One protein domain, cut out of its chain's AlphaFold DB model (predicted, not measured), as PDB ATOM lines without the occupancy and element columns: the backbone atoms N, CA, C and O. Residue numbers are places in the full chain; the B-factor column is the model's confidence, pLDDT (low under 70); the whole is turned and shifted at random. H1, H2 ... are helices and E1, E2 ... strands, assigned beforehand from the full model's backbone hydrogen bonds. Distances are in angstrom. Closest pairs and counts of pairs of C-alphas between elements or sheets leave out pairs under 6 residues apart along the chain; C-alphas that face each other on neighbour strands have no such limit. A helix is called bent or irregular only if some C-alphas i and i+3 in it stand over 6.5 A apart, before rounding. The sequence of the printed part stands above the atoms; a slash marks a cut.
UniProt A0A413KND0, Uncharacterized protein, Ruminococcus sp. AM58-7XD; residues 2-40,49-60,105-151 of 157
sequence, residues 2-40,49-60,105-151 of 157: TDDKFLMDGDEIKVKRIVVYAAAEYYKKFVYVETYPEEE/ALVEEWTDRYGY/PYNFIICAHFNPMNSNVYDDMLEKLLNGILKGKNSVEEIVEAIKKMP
ATOM      1  N   THR A   2     250.829 197.099 244.255       67.94
ATOM      2  CA  THR A   2     250.291 198.151 243.378       67.94
ATOM      3  C   THR A   2     250.066 197.592 241.970       67.94
ATOM      4  O   THR A   2     250.658 196.573 241.618       67.94
ATOM      5  N   ASP A   3     249.242 198.257 241.157       77.06
ATOM      6  CA  ASP A   3     248.895 197.796 239.797       77.06
ATOM      7  C   ASP A   3     250.100 197.740 238.829       77.06
ATOM      8  O   ASP A   3     250.005 197.147 237.757       77.06
ATOM      9  N   ASP A   4     251.241 198.338 239.191       86.06
ATOM     10  CA  ASP A   4     252.476 198.372 238.395       86.06
ATOM     11  C   ASP A   4     253.491 197.266 238.749       86.06
ATOM     12  O   ASP A   4     254.601 197.269 238.209       86.06
ATOM     13  N   LYS A   5     253.138 196.331 239.645       89.25
ATOM     14  CA  LYS A   5     254.033 195.258 240.103       89.25
ATOM     15  C   LYS A   5     253.483 193.868 239.829       89.25
ATOM     16  O   LYS A   5     252.300 193.589 240.011       89.25
ATOM     17  N   PHE A   6     254.391 192.970 239.469       91.88
ATOM     18  CA  PHE A   6     254.119 191.552 239.278       91.88
ATOM     19  C   PHE A   6     254.651 190.753 240.468       91.88
ATOM     20  O   PHE A   6     255.683 191.108 241.029       91.88
ATOM     21  N   LEU A   7     253.946 189.683 240.843       92.88
ATOM     22  CA  LEU A   7     254.424 188.706 241.822       92.88
ATOM     23  C   LEU A   7     254.877 187.444 241.085       92.88
ATOM     24  O   LEU A   7     254.062 186.828 240.393       92.88
ATOM     25  N   MET A   8     256.133 187.039 241.256       92.69
ATOM     26  CA  MET A   8     256.690 185.816 240.672       92.69
ATOM     27  C   MET A   8     257.349 184.980 241.769       92.69
ATOM     28  O   MET A   8     258.413 185.329 242.244       92.69
ATOM     29  N   ASP A   9     256.685 183.908 242.212       88.88
ATOM     30  CA  ASP A   9     257.175 182.987 243.265       88.88
ATOM     31  C   ASP A   9     257.619 183.649 244.592       88.88
ATOM     32  O   ASP A   9     258.336 183.064 245.393       88.88
ATOM     33  N   GLY A  10     257.162 184.878 244.850       92.50
ATOM     34  CA  GLY A  10     257.563 185.687 246.006       92.50
ATOM     35  C   GLY A  10     258.263 186.988 245.618       92.50
ATOM     36  O   GLY A  10     258.161 187.965 246.357       92.50
ATOM     37  N   ASP A  11     258.868 187.054 244.435       94.88
ATOM     38  CA  ASP A  11     259.513 188.262 243.933       94.88
ATOM     39  C   ASP A  11     258.473 189.310 243.542       94.88
ATOM     40  O   ASP A  11     257.618 189.085 242.680       94.88
ATOM     41  N   GLU A  12     258.558 190.477 244.170       94.62
ATOM     42  CA  GLU A  12     257.887 191.689 243.729       94.62
ATOM     43  C   GLU A  12     258.737 192.335 242.639       94.62
ATOM     44  O   GLU A  12     259.907 192.660 242.841       94.62
ATOM     45  N   ILE A  13     258.148 192.459 241.451       94.94
ATOM     46  CA  ILE A  13     258.865 192.865 240.249       94.94
ATOM     47  C   ILE A  13     258.176 194.068 239.627       94.94
ATOM     48  O   ILE A  13     257.093 193.961 239.041       94.94
ATOM     49  N   LYS A  14     258.865 195.206 239.658       95.62
ATOM     50  CA  LYS A  14     258.546 196.364 238.823       95.62
ATOM     51  C   LYS A  14     259.288 196.287 237.487       95.62
ATOM     52  O   LYS A  14     260.462 196.639 237.385       95.62
ATOM     53  N   VAL A  15     258.608 195.820 236.442       95.94
ATOM     54  CA  VAL A  15     259.214 195.621 235.114       95.94
ATOM     55  C   VAL A  15     259.587 196.960 234.470       95.94
ATOM     56  O   VAL A  15     258.765 197.868 234.370       95.94
ATOM     57  N   LYS A  16     260.823 197.058 233.976       96.38
ATOM     58  CA  LYS A  16     261.321 198.177 233.168       96.38
ATOM     59  C   LYS A  16     261.182 197.906 231.680       96.38
ATOM     60  O   LYS A  16     260.674 198.743 230.939       96.38
ATOM     61  N   ARG A  17     261.644 196.741 231.228       97.25
ATOM     62  CA  ARG A  17     261.470 196.296 229.842       97.25
ATOM     63  C   ARG A  17     261.536 194.784 229.731       97.25
ATOM     64  O   ARG A  17     262.153 194.114 230.555       97.25
ATOM     65  N   ILE A  18     260.936 194.281 228.661       98.00
ATOM     66  CA  ILE A  18     260.962 192.873 228.278       98.00
ATOM     67  C   ILE A  18     261.470 192.789 226.844       98.00
ATOM     68  O   ILE A  18     261.012 193.535 225.978       98.00
ATOM     69  N   VAL A  19     262.401 191.873 226.588       98.38
ATOM     70  CA  VAL A  19     262.885 191.558 225.240       98.38
ATOM     71  C   VAL A  19     262.676 190.073 224.985       98.38
ATOM     72  O   VAL A  19     263.086 189.232 225.780       98.38
ATOM     73  N   VAL A  20     262.029 189.743 223.870       98.06
ATOM     74  CA  VAL A  20     261.728 188.358 223.494       98.06
ATOM     75  C   VAL A  20     262.598 187.960 222.314       98.06
ATOM     76  O   VAL A  20     262.514 188.567 221.247       98.06
ATOM     77  N   TYR A  21     263.389 186.901 222.479       97.62
ATOM     78  CA  TYR A  21     264.124 186.290 221.379       97.62
ATOM     79  C   TYR A  21     263.394 185.040 220.879       97.62
ATOM     80  O   TYR A  21     263.419 183.972 221.497       97.62
ATOM     81  N   ALA A  22     262.736 185.182 219.730       94.19
ATOM     82  CA  ALA A  22     262.011 184.111 219.061       94.19
ATOM     83  C   ALA A  22     262.885 183.442 217.983       94.19
ATOM     84  O   ALA A  22     262.837 183.802 216.810       94.19
ATOM     85  N   ALA A  23     263.682 182.451 218.384       93.31
ATOM     86  CA  ALA A  23     264.443 181.604 217.463       93.31
ATOM     87  C   ALA A  23     263.561 180.558 216.752       93.31
ATOM     88  O   ALA A  23     262.495 180.187 217.251       93.31
ATOM     89  N   ALA A  24     264.035 180.029 215.617       91.19
ATOM     90  CA  ALA A  24     263.397 178.891 214.952       91.19
ATOM     91  C   ALA A  24     263.469 177.632 215.834       91.19
ATOM     92  O   ALA A  24     262.473 176.935 216.032       91.19
ATOM     93  N   GLU A  25     264.632 177.376 216.431       91.44
ATOM     94  CA  GLU A  25     264.833 176.282 217.370       91.44
ATOM     95  C   GLU A  25     264.251 176.635 218.745       91.44
ATOM     96  O   GLU A  25     264.667 177.601 219.386       91.44
ATOM     97  N   TYR A  26     263.296 175.836 219.234       88.31
ATOM     98  CA  TYR A  26     262.593 176.131 220.490       88.31
ATOM     99  C   TYR A  26     263.537 176.247 221.695       88.31
ATOM    100  O   TYR A  26     263.331 177.112 222.544       88.31
ATOM    101  N   TYR A  27     264.592 175.429 221.740       91.12
ATOM    102  CA  TYR A  27     265.563 175.415 222.831       91.12
ATOM    103  C   TYR A  27     266.468 176.652 222.833       91.12
ATOM    104  O   TYR A  27     267.197 176.848 223.792       91.12
ATOM    105  N   LYS A  28     266.425 177.500 221.794       94.81
ATOM    106  CA  LYS A  28     267.152 178.776 221.743       94.81
ATOM    107  C   LYS A  28     266.286 179.987 222.099       94.81
ATOM    108  O   LYS A  28     266.788 181.106 222.116       94.81
ATOM    109  N   LYS A  29     264.990 179.796 222.356       96.81
ATOM    110  CA  LYS A  29     264.072 180.887 222.707       96.81
ATOM    111  C   LYS A  29     264.276 181.309 224.157       96.81
ATOM    112  O   LYS A  29     264.443 180.455 225.031       96.81
ATOM    113  N   PHE A  30     264.208 182.611 224.409       97.81
ATOM    114  CA  PHE A  30     264.239 183.156 225.761       97.81
ATOM    115  C   PHE A  30     263.512 184.501 225.848       97.81
ATOM    116  O   PHE A  30     263.298 185.182 224.840       97.81
ATOM    117  N   VAL A  31     263.150 184.874 227.071       98.12
ATOM    118  CA  VAL A  31     262.632 186.191 227.434       98.12
ATOM    119  C   VAL A  31     263.607 186.812 228.421       98.12
ATOM    120  O   VAL A  31     263.886 186.231 229.464       98.12
ATOM    121  N   TYR A  32     264.133 187.978 228.084       98.56
ATOM    122  CA  TYR A  32     264.916 188.807 228.986       98.56
ATOM    123  C   TYR A  32     263.991 189.811 229.672       98.56
ATOM    124  O   TYR A  32     263.190 190.468 229.002       98.56
ATOM    125  N   VAL A  33     264.118 189.936 230.989       98.12
ATOM    126  CA  VAL A  33     263.357 190.887 231.801       98.12
ATOM    127  C   VAL A  33     264.339 191.766 232.557       98.12
ATOM    128  O   VAL A  33     265.217 191.262 233.248       98.12
ATOM    129  N   GLU A  34     264.176 193.080 232.436       98.12
ATOM    130  CA  GLU A  34     264.892 194.078 233.233       98.12
ATOM    131  C   GLU A  34     263.896 194.787 234.142       98.12
ATOM    132  O   GLU A  34     262.779 195.104 233.715       98.12
ATOM    133  N   THR A  35     264.298 195.058 235.377       97.19
ATOM    134  CA  THR A  35     263.445 195.628 236.418       97.19
ATOM    135  C   THR A  35     263.952 197.003 236.847       97.19
ATOM    136  O   THR A  35     265.131 197.341 236.702       97.19
ATOM    137  N   TYR A  36     263.040 197.832 237.345       96.88
ATOM    138  CA  TYR A  36     263.417 199.025 238.090       96.88
ATOM    139  C   TYR A  36     263.831 198.637 239.515       96.88
ATOM    140  O   TYR A  36     263.234 197.714 240.072       96.88
ATOM    141  N   PRO A  37     264.789 199.362 240.124       95.75
ATOM    142  CA  PRO A  37     264.994 199.281 241.562       95.75
ATOM    143  C   PRO A  37     263.717 199.697 242.296       95.75
ATOM    144  O   PRO A  37     262.982 200.585 241.849       95.75
ATOM    145  N   GLU A  38     263.473 199.068 243.434       93.69
ATOM    146  CA  GLU A  38     262.363 199.378 244.317       93.69
ATOM    147  C   GLU A  38     262.811 200.131 245.566       93.69
ATOM    148  O   GLU A  38     263.964 200.082 245.980       93.69
ATOM    149  N   GLU A  39     261.866 200.836 246.182       92.06
ATOM    150  CA  GLU A  39     262.089 201.497 247.466       92.06
ATOM    151  C   GLU A  39     262.206 200.473 248.598       92.06
ATOM    152  O   GLU A  39     261.528 199.444 248.579       92.06
ATOM    153  N   GLU A  40     262.995 200.802 249.615       93.06
ATOM    154  CA  GLU A  40     263.166 200.014 250.840       93.06
ATOM    155  C   GLU A  40     261.831 199.722 251.542       93.06
ATOM    156  O   GLU A  40     260.841 200.451 251.433       93.06
ATOM    157  N   ALA A  49     277.279 200.812 252.368       94.88
ATOM    158  CA  ALA A  49     278.500 200.069 252.064       94.88
ATOM    159  C   ALA A  49     278.186 198.602 251.742       94.88
ATOM    160  O   ALA A  49     278.761 198.032 250.814       94.88
ATOM    161  N   LEU A  50     277.226 198.008 252.459       93.50
ATOM    162  CA  LEU A  50     276.740 196.661 252.164       93.50
ATOM    163  C   LEU A  50     276.038 196.604 250.800       93.50
ATOM    164  O   LEU A  50     276.258 195.665 250.036       93.50
ATOM    165  N   VAL A  51     275.216 197.610 250.478       94.50
ATOM    166  CA  VAL A  51     274.543 197.708 249.172       94.50
ATOM    167  C   VAL A  51     275.568 197.784 248.040       94.50
ATOM    168  O   VAL A  51     275.416 197.081 247.037       94.50
ATOM    169  N   GLU A  52     276.612 198.603 248.194       95.00
ATOM    170  CA  GLU A  52     277.702 198.722 247.220       95.00
ATOM    171  C   GLU A  52     278.456 197.395 247.061       95.00
ATOM    172  O   GLU A  52     278.554 196.885 245.944       95.00
ATOM    173  N   GLU A  53     278.896 196.781 248.166       95.12
ATOM    174  CA  GLU A  53     279.622 195.504 248.152       95.12
ATOM    175  C   GLU A  53     278.832 194.409 247.422       95.12
ATOM    176  O   GLU A  53     279.364 193.705 246.560       95.12
ATOM    177  N   TRP A  54     277.548 194.264 247.745       94.69
ATOM    178  CA  TRP A  54     276.692 193.245 247.144       94.69
ATOM    179  C   TRP A  54     276.403 193.526 245.676       94.69
ATOM    180  O   TRP A  54     276.429 192.606 244.860       94.69
ATOM    181  N   THR A  55     276.184 194.789 245.319       94.12
ATOM    182  CA  THR A  55     275.966 195.171 243.922       94.12
ATOM    183  C   THR A  55     277.219 194.927 243.083       94.12
ATOM    184  O   THR A  55     277.116 194.504 241.930       94.12
ATOM    185  N   ASP A  56     278.410 195.121 243.644       91.81
ATOM    186  CA  ASP A  56     279.658 194.818 242.948       91.81
ATOM    187  C   ASP A  56     279.937 193.323 242.847       91.81
ATOM    188  O   ASP A  56     280.392 192.856 241.798       91.81
ATOM    189  N   ARG A  57     279.633 192.566 243.904       90.94
ATOM    190  CA  ARG A  57     279.891 191.127 243.967       90.94
ATOM    191  C   ARG A  57     278.882 190.288 243.189       90.94
ATOM    192  O   ARG A  57     279.288 189.335 242.536       90.94
ATOM    193  N   TYR A  58     277.597 190.611 243.290       90.75
ATOM    194  CA  TYR A  58     276.495 189.806 242.750       90.75
ATOM    195  C   TYR A  58     275.735 190.510 241.621       90.75
ATOM    196  O   TYR A  58     274.985 189.871 240.889       90.75
ATOM    197  N   GLY A  59     275.928 191.822 241.452       93.69
ATOM    198  CA  GLY A  59     275.224 192.628 240.451       93.69
ATOM    199  C   GLY A  59     273.941 193.283 240.952       93.69
ATOM    200  O   GLY A  59     273.386 194.122 240.245       93.69
ATOM    201  N   TYR A  60     273.477 192.930 242.152       95.31
ATOM    202  CA  TYR A  60     272.233 193.433 242.723       95.31
ATOM    203  C   TYR A  60     272.228 193.385 244.258       95.31
ATOM    204  O   TYR A  60     273.048 192.716 244.885       95.31
ATOM    205  N   PRO A 105     268.804 197.997 240.311       96.56
ATOM    206  CA  PRO A 105     268.347 197.419 239.055       96.56
ATOM    207  C   PRO A 105     268.686 195.929 238.997       96.56
ATOM    208  O   PRO A 105     269.797 195.537 239.343       96.56
ATOM    209  N   TYR A 106     267.746 195.116 238.532       97.25
ATOM    210  CA  TYR A 106     267.931 193.677 238.403       97.25
ATOM    211  C   TYR A 106     267.474 193.207 237.024       97.25
ATOM    212  O   TYR A 106     266.727 193.890 236.315       97.25
ATOM    213  N   ASN A 107     267.970 192.053 236.596       97.75
ATOM    214  CA  ASN A 107     267.498 191.405 235.389       97.75
ATOM    215  C   ASN A 107     267.641 189.888 235.481       97.75
ATOM    216  O   ASN A 107     268.395 189.358 236.291       97.75
ATOM    217  N   PHE A 108     266.882 189.194 234.644       96.50
ATOM    218  CA  PHE A 108     266.903 187.742 234.577       96.50
ATOM    219  C   PHE A 108     266.405 187.252 233.217       96.50
ATOM    220  O   PHE A 108     265.844 188.002 232.409       96.50
ATOM    221  N   ILE A 109     266.633 185.964 232.960       97.19
ATOM    222  CA  ILE A 109     266.206 185.285 231.742       97.19
ATOM    223  C   ILE A 109     265.193 184.204 232.105       97.19
ATOM    224  O   ILE A 109     265.474 183.317 232.903       97.19
ATOM    225  N   ILE A 110     264.043 184.228 231.439       96.00
ATOM    226  CA  ILE A 110     263.093 183.120 231.427       96.00
ATOM    227  C   ILE A 110     263.333 182.314 230.155       96.00
ATOM    228  O   ILE A 110     263.292 182.838 229.038       96.00
ATOM    229  N   CYS A 111     263.566 181.016 230.306       95.44
ATOM    230  CA  CYS A 111     263.738 180.112 229.180       95.44
ATOM    231  C   CYS A 111     263.200 178.713 229.502       95.44
ATOM    232  O   CYS A 111     262.813 178.420 230.632       95.44
ATOM    233  N   ALA A 112     263.116 177.852 228.486       92.94
ATOM    234  CA  ALA A 112     262.707 176.466 228.687       92.94
ATOM    235  C   ALA A 112     263.683 175.739 229.627       92.94
ATOM    236  O   ALA A 112     264.881 176.010 229.600       92.94
ATOM    237  N   HIS A 113     263.190 174.759 230.387       90.75
ATOM    238  CA  HIS A 113     264.004 174.016 231.356       90.75
ATOM    239  C   HIS A 113     265.280 173.405 230.746       90.75
ATOM    240  O   HIS A 113     266.313 173.362 231.406       90.75
ATOM    241  N   PHE A 114     265.231 172.986 229.478       90.88
ATOM    242  CA  PHE A 114     266.381 172.455 228.739       90.88
ATOM    243  C   PHE A 114     266.952 173.425 227.692       90.88
ATOM    244  O   PHE A 114     267.612 173.007 226.741       90.88
ATOM    245  N   ASN A 115     266.714 174.728 227.837       94.19
ATOM    246  CA  ASN A 115     267.487 175.725 227.107       94.19
ATOM    247  C   ASN A 115     268.967 175.599 227.534       94.19
ATOM    248  O   ASN A 115     269.231 175.426 228.725       94.19
ATOM    249  N   PRO A 116     269.950 175.669 226.617       93.50
ATOM    250  CA  PRO A 116     271.352 175.521 226.981       93.50
ATOM    251  C   PRO A 116     271.848 176.600 227.945       93.50
ATOM    252  O   PRO A 116     272.774 176.313 228.686       93.50
ATOM    253  N   MET A 117     271.235 177.789 227.989       93.88
ATOM    254  CA  MET A 117     271.547 178.819 228.987       93.88
ATOM    255  C   MET A 117     271.125 178.421 230.403       93.88
ATOM    256  O   MET A 117     271.709 178.912 231.359       93.88
ATOM    257  N   ASN A 118     270.151 177.518 230.556       92.94
ATOM    258  CA  ASN A 118     269.737 176.992 231.857       92.94
ATOM    259  C   ASN A 118     270.654 175.837 232.304       92.94
ATOM    260  O   ASN A 118     270.209 174.721 232.575       92.94
ATOM    261  N   SER A 119     271.963 176.081 232.282       90.50
ATOM    262  CA  SER A 119     273.003 175.112 232.614       90.50
ATOM    263  C   SER A 119     274.194 175.835 233.221       90.50
ATOM    264  O   SER A 119     274.732 176.753 232.604       90.50
ATOM    265  N   ASN A 120     274.693 175.299 234.335       92.06
ATOM    266  CA  ASN A 120     275.795 175.878 235.103       92.06
ATOM    267  C   ASN A 120     277.092 176.115 234.312       92.06
ATOM    268  O   ASN A 120     277.911 176.953 234.664       92.06
ATOM    269  N   VAL A 121     277.275 175.389 233.207       93.75
ATOM    270  CA  VAL A 121     278.372 175.585 232.243       93.75
ATOM    271  C   VAL A 121     278.472 177.034 231.743       93.75
ATOM    272  O   VAL A 121     279.562 177.466 231.371       93.75
ATOM    273  N   TYR A 122     277.358 177.769 231.703       94.69
ATOM    274  CA  TYR A 122     277.297 179.121 231.153       94.69
ATOM    275  C   TYR A 122     277.049 180.213 232.200       94.69
ATOM    276  O   TYR A 122     276.985 181.376 231.802       94.69
ATOM    277  N   ASP A 123     276.962 179.878 233.492       93.56
ATOM    278  CA  ASP A 123     276.618 180.830 234.561       93.56
ATOM    279  C   ASP A 123     277.579 182.024 234.575       93.56
ATOM    280  O   ASP A 123     277.141 183.153 234.387       93.56
ATOM    281  N   ASP A 124     278.895 181.785 234.635       95.44
ATOM    282  CA  ASP A 124     279.916 182.849 234.644       95.44
ATOM    283  C   ASP A 124     279.810 183.803 233.443       95.44
ATOM    284  O   ASP A 124     280.118 184.994 233.530       95.44
ATOM    285  N   MET A 125     279.455 183.268 232.272       96.75
ATOM    286  CA  MET A 125     279.323 184.057 231.050       96.75
ATOM    287  C   MET A 125     278.027 184.871 231.080       96.75
ATOM    288  O   MET A 125     278.043 186.056 230.743       96.75
ATOM    289  N   LEU A 126     276.917 184.244 231.472       96.81
ATOM    290  CA  LEU A 126     275.608 184.882 231.555       96.81
ATOM    291  C   LEU A 126     275.583 185.956 232.640       96.81
ATOM    292  O   LEU A 126     275.113 187.052 232.364       96.81
ATOM    293  N   GLU A 127     276.160 185.697 233.811       96.19
ATOM    294  CA  GLU A 127     276.286 186.670 234.896       96.19
ATOM    295  C   GLU A 127     277.023 187.930 234.421       96.19
ATOM    296  O   GLU A 127     276.533 189.047 234.593       96.19
ATOM    297  N   LYS A 128     278.157 187.771 233.724       96.38
ATOM    298  CA  LYS A 128     278.911 188.905 233.158       96.38
ATOM    299  C   LYS A 128     278.088 189.708 232.156       96.38
ATOM    300  O   LYS A 128     278.132 190.936 232.195       96.38
ATOM    301  N   LEU A 129     277.349 189.038 231.268       97.88
ATOM    302  CA  LEU A 129     276.490 189.705 230.286       97.88
ATOM    303  C   LEU A 129     275.333 190.442 230.966       97.88
ATOM    304  O   LEU A 129     275.102 191.613 230.682       97.88
ATOM    305  N   LEU A 130     274.634 189.782 231.887       97.88
ATOM    306  CA  LEU A 130     273.484 190.320 232.611       97.88
ATOM    307  C   LEU A 130     273.868 191.535 233.461       97.88
ATOM    308  O   LEU A 130     273.272 192.605 233.303       97.88
ATOM    309  N   ASN A 131     274.924 191.421 234.266       97.19
ATOM    310  CA  ASN A 131     275.457 192.532 235.060       97.19
ATOM    311  C   ASN A 131     276.012 193.647 234.165       97.19
ATOM    312  O   ASN A 131     275.872 194.837 234.455       97.19
ATOM    313  N   GLY A 132     276.607 193.272 233.036       97.12
ATOM    314  CA  GLY A 132     277.059 194.185 232.002       97.12
ATOM    315  C   GLY A 132     275.938 195.021 231.384       97.12
ATOM    316  O   GLY A 132     276.115 196.226 231.197       97.12
ATOM    317  N   ILE A 133     274.770 194.422 231.127       97.88
ATOM    318  CA  ILE A 133     273.589 195.129 230.609       97.88
ATOM    319  C   ILE A 133     273.093 196.165 231.625       97.88
ATOM    320  O   ILE A 133     272.835 197.306 231.241       97.88
ATOM    321  N   LEU A 134     273.039 195.822 232.918       96.31
ATOM    322  CA  LEU A 134     272.655 196.775 233.975       96.31
ATOM    323  C   LEU A 134     273.625 197.962 234.065       96.31
ATOM    324  O   LEU A 134     273.207 199.088 234.327       96.31
ATOM    325  N   LYS A 135     274.913 197.722 233.791       94.81
ATOM    326  CA  LYS A 135     275.974 198.744 233.765       94.81
ATOM    327  C   LYS A 135     276.085 199.475 232.415       94.81
ATOM    328  O   LYS A 135     276.984 200.299 232.255       94.81
ATOM    329  N   GLY A 136     275.224 199.171 231.437       95.56
ATOM    330  CA  GLY A 136     275.259 199.756 230.089       95.56
ATOM    331  C   GLY A 136     276.487 199.368 229.253       95.56
ATOM    332  O   GLY A 136     276.804 200.049 228.279       95.56
ATOM    333  N   LYS A 137     277.202 198.308 229.642       97.56
ATOM    334  CA  LYS A 137     278.424 197.810 228.985       97.56
ATOM    335  C   LYS A 137     278.151 196.711 227.962       97.56
ATOM    336  O   LYS A 137     278.989 196.482 227.096       97.56
ATOM    337  N   ASN A 138     277.006 196.044 228.083       98.19
ATOM    338  CA  ASN A 138     276.585 194.944 227.224       98.19
ATOM    339  C   ASN A 138     275.141 195.162 226.759       98.19
ATOM    340  O   ASN A 138     274.407 196.002 227.287       98.19
ATOM    341  N   SER A 139     274.735 194.383 225.766       98.06
ATOM    342  CA  SER A 139     273.421 194.442 225.128       98.06
ATOM    343  C   SER A 139     272.713 193.083 225.152       98.06
ATOM    344  O   SER A 139     273.344 192.038 225.321       98.06
ATOM    345  N   VAL A 140     271.388 193.069 224.977       98.00
ATOM    346  CA  VAL A 140     270.626 191.803 224.906       98.00
ATOM    347  C   VAL A 140     271.012 191.019 223.645       98.00
ATOM    348  O   VAL A 140     271.002 189.789 223.635       98.00
ATOM    349  N   GLU A 141     271.425 191.720 222.593       98.12
ATOM    350  CA  GLU A 141     271.951 191.165 221.352       98.12
ATOM    351  C   GLU A 141     273.177 190.272 221.594       98.12
ATOM    352  O   GLU A 141     273.336 189.250 220.932       98.12
ATOM    353  N   GLU A 142     274.014 190.576 222.586       98.38
ATOM    354  CA  GLU A 142     275.157 189.721 222.928       98.38
ATOM    355  C   GLU A 142     274.728 188.385 223.549       98.38
ATOM    356  O   GLU A 142     275.354 187.358 223.278       98.38
ATOM    357  N   ILE A 143     273.620 188.359 224.302       97.94
ATOM    358  CA  ILE A 143     273.004 187.107 224.773       97.94
ATOM    359  C   ILE A 143     272.496 186.302 223.569       97.94
ATOM    360  O   ILE A 143     272.710 185.090 223.495       97.94
ATOM    361  N   VAL A 144     271.878 186.972 222.587       97.75
ATOM    362  CA  VAL A 144     271.422 186.343 221.335       97.75
ATOM    363  C   VAL A 144     272.593 185.709 220.574       97.75
ATOM    364  O   VAL A 144     272.502 184.560 220.132       97.75
ATOM    365  N   GLU A 145     273.710 186.418 220.442       97.56
ATOM    366  CA  GLU A 145     274.907 185.897 219.777       97.56
ATOM    367  C   GLU A 145     275.570 184.752 220.554       97.56
ATOM    368  O   GLU A 145     276.130 183.837 219.939       97.56
ATOM    369  N   ALA A 146     275.474 184.755 221.884       96.50
ATOM    370  CA  ALA A 146     275.938 183.651 222.712       96.50
ATOM    371  C   ALA A 146     275.084 182.391 222.496       96.50
ATOM    372  O   ALA A 146     275.623 181.343 222.130       96.50
ATOM    373  N   ILE A 147     273.753 182.479 222.634       95.81
ATOM    374  CA  ILE A 147     272.875 181.301 222.531       95.81
ATOM    375  C   ILE A 147     272.871 180.665 221.138       95.81
ATOM    376  O   ILE A 147     272.729 179.449 221.009       95.81
ATOM    377  N   LYS A 148     273.088 181.447 220.072       95.00
ATOM    378  CA  LYS A 148     273.224 180.907 218.706       95.00
ATOM    379  C   LYS A 148     274.346 179.873 218.591       95.00
ATOM    380  O   LYS A 148     274.209 178.935 217.806       95.00
ATOM    381  N   LYS A 149     275.421 180.046 219.367       94.31
ATOM    382  CA  LYS A 149     276.620 179.194 219.373       94.31
ATOM    383  C   LYS A 149     276.514 178.024 220.351       94.31
ATOM    384  O   LYS A 149     277.351 177.125 220.310       94.31
ATOM    385  N   MET A 150     275.511 178.023 221.228       93.94
ATOM    386  CA  MET A 150     275.331 176.959 222.206       93.94
ATOM    387  C   MET A 150     274.739 175.703 221.549       93.94
ATOM    388  O   MET A 150     273.780 175.800 220.771       93.94
ATOM    389  N   PRO A 151     275.281 174.509 221.851       92.69
ATOM    390  CA  PRO A 151     274.691 173.258 221.404       92.69
ATOM    391  C   PRO A 151     273.351 173.019 222.106       92.69
ATOM    392  O   PRO A 151     273.063 173.597 223.154       92.69
TER     393      PRO A 151
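Overview. This is residues 2 to 40, 49 to 60 and 105 to 151 of the 157 residues of an uncharacterized protein of Ruminococcus sp. AM58-7XD (UniProt A0A413KND0). A three-stranded antiparallel sheet, in the order E3, E4, E5, has the helical hairpin H2 and H3 packed over one face, making two layers. The small hairpin E1 and E2 turns off where E3 begins, and H1 lies off the sheet, near H2. The printed part has 98 residues with three named helices and five named strands, in the order E1 E2 E3 E4 H1 E5 H2 H3, of mixed class. It is compact, with a radius of gyration of the C-alphas of 14.2 A, and spans 41 by 31 by 22 A.

Arrangement. E1, residues 6 to 8, and E2, residues 11 to 13, form an antiparallel hairpin, with N 6 and O 13 within hydrogen-bond range at 2.9 A. E2 runs on into E3, residues 15 to 21, at 93 degrees. E3 and E4, residues 30 to 35, form an antiparallel hairpin, with N 19 and O 32 at 2.9 A. H1, residues 49 to 58, is not on their sheet. E5, residues 107 to 111, is antiparallel to E4, with N 31 and O 110 at 2.8 A. H2, residues 120 to 134, is on the sheet over E5, at a height of 8.3 A, and near H1. H3, residues 140 to 149, is on the same face at 9.8 A, over E4 and, with 3 C-alphas, only just over E3. H2 and H3 touch at a shallow tilt of 21 degrees, opposite ways; their closest C-alphas, Leu 129 and Ile 143, are 7.0 A apart. Every O i to N i+4 pair is within range in H1, 9 of 11 in H2 and 5 of 6 in H3.

Along the chain. E1 begins at C-alpha 6 (254.119, 191.552, 239.278). E3 is 17.3 A long and E4 16.4 A. H2 is 21.2 A long and irregular, with C-alphas 121 and 124 7.8 A apart. H3 ends at C-alpha 149 (276.620, 179.194, 219.373).

Size, cuts and confidence. Cuts leave 15.4 A between C-alphas 40 and 49 and 6.7 A between 60 and 105. Of the links printed whole, none is long. Residue 2 alone is under pLDDT 70.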